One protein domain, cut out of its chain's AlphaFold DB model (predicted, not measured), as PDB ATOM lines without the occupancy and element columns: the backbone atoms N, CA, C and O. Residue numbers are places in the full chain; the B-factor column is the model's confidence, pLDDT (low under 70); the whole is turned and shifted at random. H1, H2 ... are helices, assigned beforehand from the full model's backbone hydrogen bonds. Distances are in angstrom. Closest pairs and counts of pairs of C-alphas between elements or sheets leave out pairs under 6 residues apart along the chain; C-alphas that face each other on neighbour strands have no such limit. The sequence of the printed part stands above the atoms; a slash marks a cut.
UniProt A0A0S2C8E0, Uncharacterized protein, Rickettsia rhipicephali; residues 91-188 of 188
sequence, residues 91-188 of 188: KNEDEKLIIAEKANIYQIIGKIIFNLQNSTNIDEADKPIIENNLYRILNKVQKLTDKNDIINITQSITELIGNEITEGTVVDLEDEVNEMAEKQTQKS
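This is residues 91 to 188 of the 188 residues of an uncharacterized protein of Rickettsia rhipicephali (UniProt A0A0S2C8E0). Four helices lie side by side in an elongated up-and-down bundle, each running against the one before it in the chain. Seen along the bundle they stand at the corners of a four-sided figure, with H1 and H4 at opposite corners and H2 and H3 at the other two; H1, the longest, packs on H2 and H3, and so does H4. The printed part has 98 residues with four named helices, in the order H1, H2, H3, H4, and no named strand; the class is all helix. The whole is compact, with a radius of gyration of the C-alphas of 13.8 A, and the C-alphas span 45 by 25 by 17 A.

H1, residues 93 to 118, touches H3, residues 147 to 162, at a shallow tilt of 25 degrees, the same way; their closest C-alphas, those of Ile 105 and Thr 154, are 5.6 A apart. H1 also touches H2, residues 127 to 143, in a helical hairpin, at a shallow tilt of 9 degrees, opposite ways; the closest C-alphas, those of Ile 113 and Glu 131, are 6.2 A apart. H2 touches H4, residues 167 to 185, at a shallow tilt of 19 degrees, the same way, with the C-alphas of Ile 130 and Glu 167 closest at 5.5 A. H3 and H4 form the other helical hairpin; they touch at a shallow tilt of 5 degrees, opposite ways, and their closest C-alphas, those of Asp 149 and Met 180, are 6.5 A apart. H2 and H3 are close but not clearly touching, with the C-alphas of Val 141 and Ile 150 closest at 7.2 A. H1 and H4 are apart. In H1 and H4 every O i to N i+4 pair is within hydrogen-bond range; in H2 it is 12 of 13 pairs and in H3 11 of 12.

H1 begins at C-alpha 93, at (0.664, -29.098, -43.265), and ends at C-alpha 118, at (38.266, -31.572, -40.301), 37.8 A away. H2 measures 25.3 A from first to last C-alpha, H3 23.5 A and H4 26.6 A. H4 ends at C-alpha 185, at (8.272, -49.519, -51.167).

The two C-alphas farthest apart are those of Lys 91 and Asp 123, at 45.8 A. The printed part has no cut. The link from H1 to H2, 8 residues, is short; those from H2 to H3, 3 residues, and from H3 to H4, 4 residues, are tight. The mean pLDDT of the printed part is 86.6; residue 91 and residues 187 to 188 are under 70, and Ser 188 is the chain's last residue.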
ATOM      1  N   LYS A  91       0.241 -28.368 -50.236       64.94
ATOM      2  CA  LYS A  91      -1.100 -28.966 -50.356       64.94
ATOM      3  C   LYS A  91      -1.726 -29.217 -48.984       64.94
ATOM      4  O   LYS A  91      -2.949 -29.203 -48.869       64.94
ATOM      5  N   ASN A  92      -0.897 -29.458 -47.966       76.56
ATOM      6  CA  ASN A  92      -1.286 -29.600 -46.565       76.56
ATOM      7  C   ASN A  92      -0.086 -29.354 -45.619       76.56
ATOM      8  O   ASN A  92       1.059 -29.227 -46.059       76.56
ATOM      9  N   GLU A  93      -0.358 -29.284 -44.312       77.69
ATOM     10  CA  GLU A  93       0.664 -29.098 -43.265       77.69
ATOM     11  C   GLU A  93       1.650 -30.276 -43.163       77.69
ATOM     12  O   GLU A  93       2.806 -30.078 -42.792       77.69
ATOM     13  N   ASP A  94       1.244 -31.493 -43.541       82.62
ATOM     14  CA  ASP A  94       2.131 -32.661 -43.506       82.62
ATOM     15  C   ASP A  94       3.224 -32.573 -44.584       82.62
ATOM     16  O   ASP A  94       4.396 -32.792 -44.291       82.62
ATOM     17  N   GLU A  95       2.877 -32.178 -45.813       80.25
ATOM     18  CA  GLU A  95       3.828 -31.961 -46.914       80.25
ATOM     19  C   GLU A  95       4.820 -30.841 -46.573       80.25
ATOM     20  O   GLU A  95       6.019 -30.961 -46.836       80.25
ATOM     21  N   LYS A  96       4.335 -29.774 -45.924       78.81
ATOM     22  CA  LYS A  96       5.179 -28.692 -45.405       78.81
ATOM     23  C   LYS A  96       6.196 -29.211 -44.393       78.81
ATOM     24  O   LYS A  96       7.383 -28.902 -44.518       78.81
ATOM     25  N   LEU A  97       5.740 -29.992 -43.412       82.81
ATOM     26  CA  LEU A  97       6.607 -30.528 -42.367       82.81
ATOM     27  C   LEU A  97       7.639 -31.497 -42.949       82.81
ATOM     28  O   LEU A  97       8.822 -31.355 -42.670       82.81
ATOM     29  N   ILE A  98       7.217 -32.402 -43.834       85.88
ATOM     30  CA  ILE A  98       8.098 -33.337 -44.548       85.88
ATOM     31  C   ILE A  98       9.241 -32.595 -45.252       85.88
ATOM     32  O   ILE A  98      10.404 -32.976 -45.125       85.88
ATOM     33  N   ILE A  99       8.930 -31.527 -45.991       78.31
ATOM     34  CA  ILE A  99       9.940 -30.752 -46.722       78.31
ATOM     35  C   ILE A  99      10.894 -30.038 -45.755       78.31
ATOM     36  O   ILE A  99      12.107 -30.050 -45.982       78.31
ATOM     37  N   ALA A 100      10.365 -29.437 -44.686       79.69
ATOM     38  CA  ALA A 100      11.169 -28.748 -43.681       79.69
ATOM     39  C   ALA A 100      12.124 -29.708 -42.951       79.69
ATOM     40  O   ALA A 100      13.313 -29.410 -42.821       79.69
ATOM     41  N   GLU A 101      11.630 -30.876 -42.545       87.69
ATOM     42  CA  GLU A 101      12.418 -31.898 -41.856       87.69
ATOM     43  C   GLU A 101      13.499 -32.490 -42.764       87.69
ATOM     44  O   GLU A 101      14.665 -32.553 -42.376       87.69
ATOM     45  N   LYS A 102      13.180 -32.793 -44.030       86.06
ATOM     46  CA  LYS A 102      14.201 -33.196 -45.009       86.06
ATOM     47  C   LYS A 102      15.292 -32.138 -45.151       86.06
ATOM     48  O   LYS A 102      16.476 -32.462 -45.092       86.06
ATOM     49  N   ALA A 103      14.919 -30.865 -45.302       77.69
ATOM     50  CA  ALA A 103      15.885 -29.769 -45.385       77.69
ATOM     51  C   ALA A 103      16.754 -29.650 -44.118       77.69
ATOM     52  O   ALA A 103      17.926 -29.268 -44.210       77.69
ATOM     53  N   ASN A 104      16.206 -29.978 -42.947       85.00
ATOM     54  CA  ASN A 104      16.953 -30.039 -41.696       85.00
ATOM     55  C   ASN A 104      17.961 -31.200 -41.704       85.00
ATOM     56  O   ASN A 104      19.150 -30.972 -41.481       85.00
ATOM     57  N   ILE A 105      17.529 -32.406 -42.085       88.94
ATOM     58  CA  ILE A 105      18.391 -33.589 -42.239       88.94
ATOM     59  C   ILE A 105      19.590 -33.288 -43.153       88.94
ATOM     60  O   ILE A 105      20.734 -33.536 -42.768       88.94
ATOM     61  N   TYR A 106      19.361 -32.677 -44.325       83.62
ATOM     62  CA  TYR A 106      20.445 -32.301 -45.245       83.62
ATOM     63  C   TYR A 106      21.457 -31.335 -44.608       83.62
ATOM     64  O   TYR A 106      22.661 -31.471 -44.831       83.62
ATOM     65  N   GLN A 107      21.002 -30.366 -43.809       81.88
ATOM     66  CA  GLN A 107      21.894 -29.431 -43.113       81.88
ATOM     67  C   GLN A 107      22.697 -30.108 -42.001       81.88
ATOM     68  O   GLN A 107      23.885 -29.820 -41.844       81.88
ATOM     69  N   ILE A 108      22.049 -30.971 -41.218       87.94
ATOM     70  CA  ILE A 108      22.666 -31.691 -40.101       87.94
ATOM     71  C   ILE A 108      23.742 -32.638 -40.644       87.94
ATOM     72  O   ILE A 108      24.894 -32.544 -40.222       87.94
ATOM     73  N   ILE A 109      23.426 -33.448 -41.659       88.94
ATOM     74  CA  ILE A 109      24.414 -34.324 -42.306       88.94
ATOM     75  C   ILE A 109      25.539 -33.517 -42.963       88.94
ATOM     76  O   ILE A 109      26.705 -33.876 -42.822       88.94
ATOM     77  N   GLY A 110      25.239 -32.388 -43.612       83.44
ATOM     78  CA  GLY A 110      26.282 -31.513 -44.156       83.44
ATOM     79  C   GLY A 110      27.264 -31.027 -43.080       83.44
ATOM     80  O   GLY A 110      28.475 -31.045 -43.287       83.44
ATOM     81  N   LYS A 111      26.772 -30.645 -41.895       85.31
ATOM     82  CA  LYS A 111      27.645 -30.297 -40.758       85.31
ATOM     83  C   LYS A 111      28.470 -31.486 -40.279       85.31
ATOM     84  O   LYS A 111      29.653 -31.311 -40.006       85.31
ATOM     85  N   ILE A 112      27.862 -32.668 -40.188       89.62
ATOM     86  CA  ILE A 112      28.558 -33.899 -39.800       89.62
ATOM     87  C   ILE A 112      29.728 -34.167 -40.751       89.62
ATOM     88  O   ILE A 112      30.852 -34.323 -40.287       89.62
ATOM     89  N   ILE A 113      29.491 -34.149 -42.065       88.12
ATOM     90  CA  ILE A 113      30.536 -34.396 -43.072       88.12
ATOM     91  C   ILE A 113      31.637 -33.335 -42.977       88.12
ATOM     92  O   ILE A 113      32.819 -33.667 -42.992       88.12
ATOM     93  N   PHE A 114      31.270 -32.059 -42.823       83.81
ATOM     94  CA  PHE A 114      32.250 -30.989 -42.651       83.81
ATOM     95  C   PHE A 114      33.131 -31.212 -41.412       83.81
ATOM     96  O   PHE A 114      34.355 -31.101 -41.489       83.81
ATOM     97  N   ASN A 115      32.529 -31.565 -40.276       87.00
ATOM     98  CA  ASN A 115      33.266 -31.846 -39.046       87.00
ATOM     99  C   ASN A 115      34.144 -33.097 -39.183       87.00
ATOM    100  O   ASN A 115      35.292 -33.075 -38.753       87.00
ATOM    101  N   LEU A 116      33.634 -34.152 -39.823       88.38
ATOM    102  CA  LEU A 116      34.352 -35.394 -40.107       88.38
ATOM    103  C   LEU A 116      35.630 -35.132 -40.915       88.38
ATOM    104  O   LEU A 116      36.706 -35.590 -40.534       88.38
ATOM    105  N   GLN A 117      35.533 -34.341 -41.984       85.44
ATOM    106  CA  GLN A 117      36.678 -33.997 -42.834       85.44
ATOM    107  C   GLN A 117      37.761 -33.226 -42.067       85.44
ATOM    108  O   GLN A 117      38.950 -33.454 -42.283       85.44
ATOM    109  N   ASN A 118      37.357 -32.369 -41.127       83.56
ATOM    110  CA  ASN A 118      38.266 -31.572 -40.301       83.56
ATOM    111  C   ASN A 118      38.668 -32.256 -38.976       83.56
ATOM    112  O   ASN A 118      39.442 -31.679 -38.211       83.56
ATOM    113  N   SER A 119      38.150 -33.452 -38.680       85.75
ATOM    114  CA  SER A 119      38.432 -34.170 -37.433       85.75
ATOM    115  C   SER A 119      39.838 -34.763 -37.448       85.75
ATOM    116  O   SER A 119      40.243 -35.386 -38.427       85.75
ATOM    117  N   THR A 120      40.569 -34.619 -36.344       85.31
ATOM    118  CA  THR A 120      41.860 -35.293 -36.115       85.31
ATOM    119  C   THR A 120      41.723 -36.588 -35.315       85.31
ATOM    120  O   THR A 120      42.709 -37.289 -35.129       85.31
ATOM    121  N   ASN A 121      40.523 -36.878 -34.801       86.31
ATOM    122  CA  ASN A 121      40.279 -37.986 -33.870       86.31
ATOM    123  C   ASN A 121      39.734 -39.243 -34.565       86.31
ATOM    124  O   ASN A 121      39.623 -40.283 -33.932       86.31
ATOM    125  N   ILE A 122      39.380 -39.135 -35.846       86.88
ATOM    126  CA  ILE A 122      38.859 -40.230 -36.670       86.88
ATOM    127  C   ILE A 122      39.942 -40.593 -37.683       86.88
ATOM    128  O   ILE A 122      40.531 -39.687 -38.281       86.88
ATOM    129  N   ASP A 123      40.198 -41.891 -37.871       89.50
ATOM    130  CA  ASP A 123      41.173 -42.380 -38.848       89.50
ATOM    131  C   ASP A 123      40.817 -41.868 -40.257       89.50
ATOM    132  O   ASP A 123      39.658 -41.892 -40.680       89.50
ATOM    133  N   GLU A 124      41.817 -41.393 -40.999       89.06
ATOM    134  CA  GLU A 124      41.651 -40.937 -42.383       89.06
ATOM    135  C   GLU A 124      41.086 -42.038 -43.295       89.06
ATOM    136  O   GLU A 124      40.402 -41.727 -44.273       89.06
ATOM    137  N   ALA A 125      41.331 -43.315 -42.977       89.50
ATOM    138  CA  ALA A 125      40.759 -44.449 -43.701       89.50
ATOM    139  C   ALA A 125      39.245 -44.615 -43.464       89.50
ATOM    140  O   ALA A 125      38.534 -45.039 -44.379       89.50
ATOM    141  N   ASP A 126      38.742 -44.218 -42.291       90.06
ATOM    142  CA  ASP A 126      37.338 -44.386 -41.894       90.06
ATOM    143  C   ASP A 126      36.456 -43.234 -42.390       90.06
ATOM    144  O   ASP A 126      35.284 -43.426 -42.728       90.06
ATOM    145  N   LYS A 127      37.019 -42.023 -42.508       89.94
ATOM    146  CA  LYS A 127      36.314 -40.833 -43.020       89.94
ATOM    147  C   LYS A 127      35.548 -41.074 -44.331       89.94
ATOM    148  O   LYS A 127      34.356 -40.764 -44.367       89.94
ATOM    149  N   PRO A 128      36.146 -41.625 -45.408       87.81
ATOM    150  CA  PRO A 128      35.410 -41.860 -46.651       87.81
ATOM    151  C   PRO A 128      34.312 -42.924 -46.512       87.81
ATOM    152  O   PRO A 128      33.327 -42.872 -47.250       87.81
ATOM    153  N   ILE A 129      34.453 -43.880 -45.589       90.75
ATOM    154  CA  ILE A 129      33.437 -44.912 -45.327       90.75
ATOM    155  C   ILE A 129      32.216 -44.260 -44.675       90.75
ATOM    156  O   ILE A 129      31.103 -44.357 -45.201       90.75
ATOM    157  N   ILE A 130      32.446 -43.497 -43.604       91.62
ATOM    158  CA  ILE A 130      31.414 -42.735 -42.893       91.62
ATOM    159  C   ILE A 130      30.715 -41.754 -43.848       91.62
ATOM    160  O   ILE A 130      29.486 -41.695 -43.896       91.62
ATOM    161  N   GLU A 131      31.479 -41.016 -44.662       89.25
ATOM    162  CA  GLU A 131      30.931 -40.063 -45.634       89.25
ATOM    163  C   GLU A 131      30.029 -40.759 -46.675       89.25
ATOM    164  O   GLU A 131      28.938 -40.272 -46.986       89.25
ATOM    165  N   ASN A 132      30.430 -41.929 -47.181       86.69
ATOM    166  CA  ASN A 132      29.621 -42.696 -48.131       86.69
ATOM    167  C   ASN A 132      28.299 -43.186 -47.523       86.69
ATOM    168  O   ASN A 132      27.264 -43.099 -48.193       86.69
ATOM    169  N   ASN A 133      28.304 -43.655 -46.273       92.38
ATOM    170  CA  ASN A 133      27.081 -44.090 -45.588       92.38
ATOM    171  C   ASN A 133      26.118 -42.910 -45.381       92.38
ATOM    172  O   ASN A 133      24.930 -43.003 -45.701       92.38
ATOM    173  N   LEU A 134      26.640 -41.740 -44.995       91.25
ATOM    174  CA  LEU A 134      25.851 -40.506 -44.894       91.25
ATOM    175  C   LEU A 134      25.226 -40.103 -46.238       91.25
ATOM    176  O   LEU A 134      24.047 -39.742 -46.288       91.25
ATOM    177  N   TYR A 135      25.950 -40.227 -47.356       85.19
ATOM    178  CA  TYR A 135      25.351 -40.001 -48.677       85.19
ATOM    179  C   TYR A 135      24.279 -41.037 -49.028       85.19
ATOM    180  O   TYR A 135      23.269 -40.690 -49.646       85.19
ATOM    181  N   ARG A 136      24.452 -42.305 -48.644       85.50
ATOM    182  CA  ARG A 136      23.436 -43.349 -48.854       85.50
ATOM    183  C   ARG A 136      22.161 -43.042 -48.067       85.50
ATOM    184  O   ARG A 136      21.078 -43.169 -48.638       85.50
ATOM    185  N   ILE A 137      22.282 -42.562 -46.827       91.44
ATOM    186  CA  ILE A 137      21.159 -42.073 -46.011       91.44
ATOM    187  C   ILE A 137      20.429 -40.928 -46.726       91.44
ATOM    188  O   ILE A 137      19.220 -41.012 -46.942       91.44
ATOM    189  N   LEU A 138      21.151 -39.900 -47.185       87.00
ATOM    190  CA  LEU A 138      20.555 -38.754 -47.891       87.00
ATOM    191  C   LEU A 138      19.765 -39.151 -49.147       87.00
ATOM    192  O   LEU A 138      18.684 -38.609 -49.401       87.00
ATOM    193  N   ASN A 139      20.286 -40.112 -49.913       81.75
ATOM    194  CA  ASN A 139      19.612 -40.664 -51.090       81.75
ATOM    195  C   ASN A 139      18.294 -41.371 -50.742       81.75
ATOM    196  O   ASN A 139      17.344 -41.336 -51.526       81.75
ATOM    197  N   LYS A 140      18.226 -42.033 -49.585       88.75
ATOM    198  CA  LYS A 140      17.024 -42.747 -49.129       88.75
ATOM    199  C   LYS A 140      15.995 -41.776 -48.569       88.75
ATOM    200  O   LYS A 140      14.850 -41.809 -49.013       88.75
ATOM    201  N   VAL A 141      16.423 -40.832 -47.727       89.44
ATOM    202  CA  VAL A 141      15.584 -39.741 -47.194       89.44
ATOM    203  C   VAL A 141      14.879 -38.972 -48.313       89.44
ATOM    204  O   VAL A 141      13.707 -38.617 -48.178       89.44
ATOM    205  N   GLN A 142      15.537 -38.773 -49.460       83.75
ATOM    206  CA  GLN A 142      14.914 -38.141 -50.626       83.75
ATOM    207  C   GLN A 142      13.614 -38.848 -51.049       83.75
ATOM    208  O   GLN A 142      12.636 -38.170 -51.370       83.75
ATOM    209  N   LYS A 143      13.590 -40.184 -51.007       85.31
ATOM    210  CA  LYS A 143      12.491 -41.033 -51.493       85.31
ATOM    211  C   LYS A 143      11.384 -41.264 -50.463       85.31
ATOM    212  O   LYS A 143      10.282 -41.618 -50.864       85.31
ATOM    213  N   LEU A 144      11.655 -41.054 -49.172       89.56
ATOM    214  CA  LEU A 144      10.665 -41.248 -48.108       89.56
ATOM    215  C   LEU A 144       9.517 -40.243 -48.228       89.56
ATOM    216  O   LEU A 144       9.738 -39.065 -48.523       89.56
ATOM    217  N   THR A 145       8.293 -40.688 -47.975       89.12
ATOM    218  CA  THR A 145       7.097 -39.830 -47.966       89.12
ATOM    219  C   THR A 145       6.345 -39.877 -46.641       89.12
ATOM    220  O   THR A 145       5.562 -38.968 -46.376       89.12
ATOM    221  N   ASP A 146       6.606 -40.874 -45.791       91.94
ATOM    222  CA  ASP A 146       6.024 -40.926 -44.451       91.94
ATOM    223  C   ASP A 146       6.616 -39.844 -43.540       91.94
ATOM    224  O   ASP A 146       7.831 -39.685 -43.407       91.94
ATOM    225  N   LYS A 147       5.723 -39.088 -42.901       91.50
ATOM    226  CA  LYS A 147       6.070 -37.972 -42.023       91.50
ATOM    227  C   LYS A 147       6.785 -38.425 -40.752       91.50
ATOM    228  O   LYS A 147       7.719 -37.755 -40.321       91.50
ATOM    229  N   ASN A 148       6.326 -39.512 -40.137       92.12
ATOM    230  CA  ASN A 148       6.859 -39.961 -38.854       92.12
ATOM    231  C   ASN A 148       8.251 -40.561 -39.043       92.12
ATOM    232  O   ASN A 148       9.135 -40.256 -38.251       92.12
ATOM    233  N   ASP A 149       8.463 -41.323 -40.119       94.69
ATOM    234  CA  ASP A 149       9.791 -41.840 -40.469       94.69
ATOM    235  C   ASP A 149      10.797 -40.689 -40.620       94.69
ATOM    236  O   ASP A 149      11.879 -40.715 -40.041       94.69
ATOM    237  N   ILE A 150      10.419 -39.620 -41.330       94.00
ATOM    238  CA  ILE A 150      11.295 -38.458 -41.525       94.00
ATOM    239  C   ILE A 150      11.585 -37.734 -40.201       94.00
ATOM    240  O   ILE A 150      12.732 -37.363 -39.964       94.00
ATOM    241  N   ILE A 151      10.586 -37.553 -39.329       93.25
ATOM    242  CA  ILE A 151      10.780 -36.940 -38.001       93.25
ATOM    243  C   ILE A 151      11.726 -37.782 -37.136       93.25
ATOM    244  O   ILE A 151      12.634 -37.226 -36.513       93.25
ATOM    245  N   ASN A 152      11.544 -39.105 -37.121       94.31
ATOM    246  CA  ASN A 152      12.403 -40.021 -36.369       94.31
ATOM    247  C   ASN A 152      13.853 -39.921 -36.858       94.31
ATOM    248  O   ASN A 152      14.762 -39.746 -36.052       94.31
ATOM    249  N   ILE A 153      14.060 -39.898 -38.179       94.81
ATOM    250  CA  ILE A 153      15.389 -39.710 -38.771       94.81
ATOM    251  C   ILE A 153      15.994 -38.361 -38.360       94.81
ATOM    252  O   ILE A 153      17.171 -38.311 -38.001       94.81
ATOM    253  N   THR A 154      15.228 -37.259 -38.376       93.25
ATOM    254  CA  THR A 154      15.739 -35.965 -37.888       93.25
ATOM    255  C   THR A 154      16.239 -36.085 -36.449       93.25
ATOM    256  O   THR A 154      17.311 -35.557 -36.135       93.25
ATOM    257  N   GLN A 155      15.491 -36.769 -35.581       92.62
ATOM    258  CA  GLN A 155      15.882 -36.971 -34.191       92.62
ATOM    259  C   GLN A 155      17.178 -37.790 -34.087       92.62
ATOM    260  O   GLN A 155      18.146 -37.281 -33.515       92.62
ATOM    261  N   SER A 156      17.243 -38.971 -34.713       93.38
ATOM    262  CA  SER A 156      18.429 -39.842 -34.685       93.38
ATOM    263  C   SER A 156      19.690 -39.113 -35.177       93.38
ATOM    264  O   SER A 156      20.742 -39.165 -34.543       93.38
ATOM    265  N   ILE A 157      19.601 -38.339 -36.267       91.94
ATOM    266  CA  ILE A 157      20.757 -37.589 -36.796       91.94
ATOM    267  C   ILE A 157      21.122 -36.400 -35.890       91.94
ATOM    268  O   ILE A 157      22.298 -36.053 -35.750       91.94
ATOM    269  N   THR A 158      20.142 -35.758 -35.249       89.81
ATOM    270  CA  THR A 158      20.422 -34.679 -34.288       89.81
ATOM    271  C   THR A 158      21.211 -35.205 -33.088       89.81
ATOM    272  O   THR A 158      22.145 -34.540 -32.636       89.81
ATOM    273  N   GLU A 159      20.890 -36.410 -32.616       89.06
ATOM    274  CA  GLU A 159      21.626 -37.088 -31.545       89.06
ATOM    275  C   GLU A 159      23.069 -37.419 -31.967       89.06
ATOM    276  O   GLU A 159      23.994 -37.213 -31.178       89.06
ATOM    277  N   LEU A 160      23.303 -37.801 -33.232       86.88
ATOM    278  CA  LEU A 160      24.658 -38.034 -33.758       86.88
ATOM    279  C   LEU A 160      25.558 -36.792 -33.724       86.88
ATOM    280  O   LEU A 160      26.758 -36.931 -33.519       86.88
ATOM    281  N   ILE A 161      25.019 -35.576 -33.891       79.00
ATOM    282  CA  ILE A 161      25.825 -34.344 -33.755       79.00
ATOM    283  C   ILE A 161      26.342 -34.159 -32.321       79.00
ATOM    284  O   ILE A 161      27.408 -33.573 -32.128       79.00
ATOM    285  N   GLY A 162      25.574 -34.601 -31.322       73.31
ATOM    286  CA  GLY A 162      25.939 -34.474 -29.912       73.31
ATOM    287  C   GLY A 162      26.938 -35.526 -29.428       73.31
ATOM    288  O   GLY A 162      27.527 -35.341 -28.364       73.31
ATOM    289  N   ASN A 163      27.136 -36.596 -30.203       77.94
ATOM    290  CA  ASN A 163      27.909 -37.774 -29.826       77.94
ATOM    291  C   ASN A 163      29.187 -37.920 -30.673       77.94
ATOM    292  O   ASN A 163      29.378 -37.244 -31.685       77.94
ATOM    293  N   GLU A 164      30.086 -38.813 -30.253       80.12
ATOM    294  CA  GLU A 164      31.244 -39.191 -31.063       80.12
ATOM    295  C   GLU A 164      30.784 -39.993 -32.286       80.12
ATOM    296  O   GLU A 164      30.121 -41.023 -32.161       80.12
ATOM    297  N   ILE A 165      31.130 -39.506 -33.477       86.31
ATOM    298  CA  ILE A 165      30.742 -40.144 -34.733       86.31
ATOM    299  C   ILE A 165      31.720 -41.266 -35.044       86.31
ATOM    300  O   ILE A 165      32.911 -41.031 -35.242       86.31
ATOM    301  N   THR A 166      31.183 -42.475 -35.143       88.00
ATOM    302  CA  THR A 166      31.911 -43.686 -35.529       88.00
ATOM    303  C   THR A 166      31.242 -44.340 -36.732       88.00
ATOM    304  O   THR A 166      30.062 -44.099 -37.003       88.00
ATOM    305  N   GLU A 167      31.967 -45.210 -37.435       87.25
ATOM    306  CA  GLU A 167      31.385 -46.022 -38.507       87.25
ATOM    307  C   GLU A 167      30.142 -46.781 -38.025       87.25
ATOM    308  O   GLU A 167      29.092 -46.669 -38.654       87.25
ATOM    309  N   GLY A 168      30.223 -47.449 -36.867       88.88
ATOM    310  CA  GLY A 168      29.107 -48.206 -36.291       88.88
ATOM    311  C   GLY A 168      27.854 -47.354 -36.090       88.88
ATOM    312  O   GLY A 168      26.793 -47.701 -36.593       88.88
ATOM    313  N   THR A 169      27.994 -46.176 -35.473       91.12
ATOM    314  CA  THR A 169      26.846 -45.276 -35.240       91.12
ATOM    315  C   THR A 169      26.165 -44.803 -36.529       91.12
ATOM    316  O   THR A 169      24.964 -44.543 -36.536       91.12
ATOM    317  N   VAL A 170      26.914 -44.683 -37.630       92.19
ATOM    318  CA  VAL A 170      26.358 -44.276 -38.929       92.19
ATOM    319  C   VAL A 170      25.772 -45.467 -39.686       92.19
ATOM    320  O   VAL A 170      24.787 -45.288 -40.400       92.19
ATOM    321  N   VAL A 171      26.332 -46.669 -39.520       93.06
ATOM    322  CA  VAL A 171      25.756 -47.916 -40.050       93.06
ATOM    323  C   VAL A 171      24.402 -48.203 -39.405       93.06
ATOM    324  O   VAL A 171      23.442 -48.424 -40.136       93.06
ATOM    325  N   ASP A 172      24.292 -48.089 -38.080       93.06
ATOM    326  CA  ASP A 172      23.029 -48.307 -37.359       93.06
ATOM    327  C   ASP A 172      21.921 -47.370 -37.870       93.06
ATOM    328  O   ASP A 172      20.803 -47.798 -38.162       93.06
ATOM    329  N   LEU A 173      22.253 -46.086 -38.055       93.88
ATOM    330  CA  LEU A 173      21.340 -45.111 -38.652       93.88
ATOM    331  C   LEU A 173      20.994 -45.464 -40.105       93.88
ATOM    332  O   LEU A 173      19.854 -45.286 -40.538       93.88
ATOM    333  N   GLU A 174      21.971 -45.904 -40.898       94.06
ATOM    334  CA  GLU A 174      21.710 -46.291 -42.280       94.06
ATOM    335  C   GLU A 174      20.728 -47.464 -42.353       94.06
ATOM    336  O   GLU A 174      19.829 -47.444 -43.202       94.06
ATOM    337  N   ASP A 175      20.877 -48.447 -41.472       93.81
ATOM    338  CA  ASP A 175      20.005 -49.615 -41.390       93.81
ATOM    339  C   ASP A 175      18.592 -49.245 -40.927       93.81
ATOM    340  O   ASP A 175      17.621 -49.686 -41.546       93.81
ATOM    341  N   GLU A 176      18.457 -48.346 -39.947       94.44
ATOM    342  CA  GLU A 176      17.160 -47.773 -39.555       94.44
ATOM    343  C   GLU A 176      16.452 -47.128 -40.765       94.44
ATOM    344  O   GLU A 176      15.289 -47.419 -41.069       94.44
ATOM    345  N   VAL A 177      17.176 -46.292 -41.517       93.94
ATOM    346  CA  VAL A 177      16.650 -45.607 -42.709       93.94
ATOM    347  C   VAL A 177      16.314 -46.604 -43.827       93.94
ATOM    348  O   VAL A 177      15.340 -46.396 -44.562       93.94
ATOM    349  N   ASN A 178      17.093 -47.681 -43.977       93.06
ATOM    350  CA  ASN A 178      16.811 -48.761 -44.930       93.06
ATOM    351  C   ASN A 178      15.489 -49.443 -44.610       93.06
ATOM    352  O   ASN A 178      14.643 -49.576 -45.495       93.06
ATOM    353  N   GLU A 179      15.290 -49.823 -43.350       93.19
ATOM    354  CA  GLU A 179      14.081 -50.514 -42.913       93.19
ATOM    355  C   GLU A 179      12.830 -49.650 -43.153       93.19
ATOM    356  O   GLU A 179      11.807 -50.138 -43.648       93.19
ATOM    357  N   MET A 180      12.915 -48.343 -42.871       93.75
ATOM    358  CA  MET A 180      11.842 -47.384 -43.169       93.75
ATOM    359  C   MET A 180      11.558 -47.295 -44.676       93.75
ATOM    360  O   MET A 180      10.399 -47.357 -45.100       93.75
ATOM    361  N   ALA A 181      12.600 -47.204 -45.507       89.88
ATOM    362  CA  ALA A 181      12.451 -47.135 -46.960       89.88
ATOM    363  C   ALA A 181      11.813 -48.407 -47.543       89.88
ATOM    364  O   ALA A 181      10.904 -48.322 -48.376       89.88
ATOM    365  N   GLU A 182      12.239 -49.584 -47.084       89.94
ATOM    366  CA  GLU A 182      11.699 -50.871 -47.530       89.94
ATOM    367  C   GLU A 182      10.204 -50.995 -47.215       89.94
ATOM    368  O   GLU A 182       9.411 -51.313 -48.111       89.94
ATOM    369  N   LYS A 183       9.791 -50.635 -45.991       89.38
ATOM    370  CA  LYS A 183       8.376 -50.630 -45.573       89.38
ATOM    371  C   LYS A 183       7.493 -49.756 -46.463       89.38
ATOM    372  O   LYS A 183       6.323 -50.086 -46.662       89.38
ATOM    373  N   GLN A 184       8.022 -48.649 -46.984       85.19
ATOM    374  CA  GLN A 184       7.277 -47.754 -47.875       85.19
ATOM    375  C   GLN A 184       7.201 -48.297 -49.308       85.19
ATOM    376  O   GLN A 184       6.144 -48.212 -49.929       85.19
ATOM    377  N   THR A 185       8.271 -48.915 -49.817       78.06
ATOM    378  CA  THR A 185       8.272 -49.519 -51.167       78.06
ATOM    379  C   THR A 185       7.394 -50.766 -51.293       78.06
ATOM    380  O   THR A 185       6.877 -51.037 -52.369       78.06
ATOM    381  N   GLN A 186       7.178 -51.514 -50.208       70.75
ATOM    382  CA  GLN A 186       6.292 -52.689 -50.208       70.75
ATOM    383  C   GLN A 186       4.796 -52.327 -50.129       70.75
ATOM    384  O   GLN A 186       3.944 -53.196 -50.310       70.75
ATOM    385  N   LYS A 187       4.464 -51.061 -49.832       55.91
ATOM    386  CA  LYS A 187       3.084 -50.559 -49.694       55.91
ATOM    387  C   LYS A 187       2.562 -49.810 -50.930       55.91
ATOM    388  O   LYS A 187       1.392 -49.428 -50.921       55.91
ATOM    389  N   SER A 188       3.404 -49.573 -51.940       50.25
ATOM    390  CA  SER A 188       3.059 -48.899 -53.207       50.25
ATOM    391  C   SER A 188       2.687 -49.887 -54.302       50.25
ATOM    392  O   SER A 188       1.712 -49.607 -55.031       50.25
TER     393      SER A 188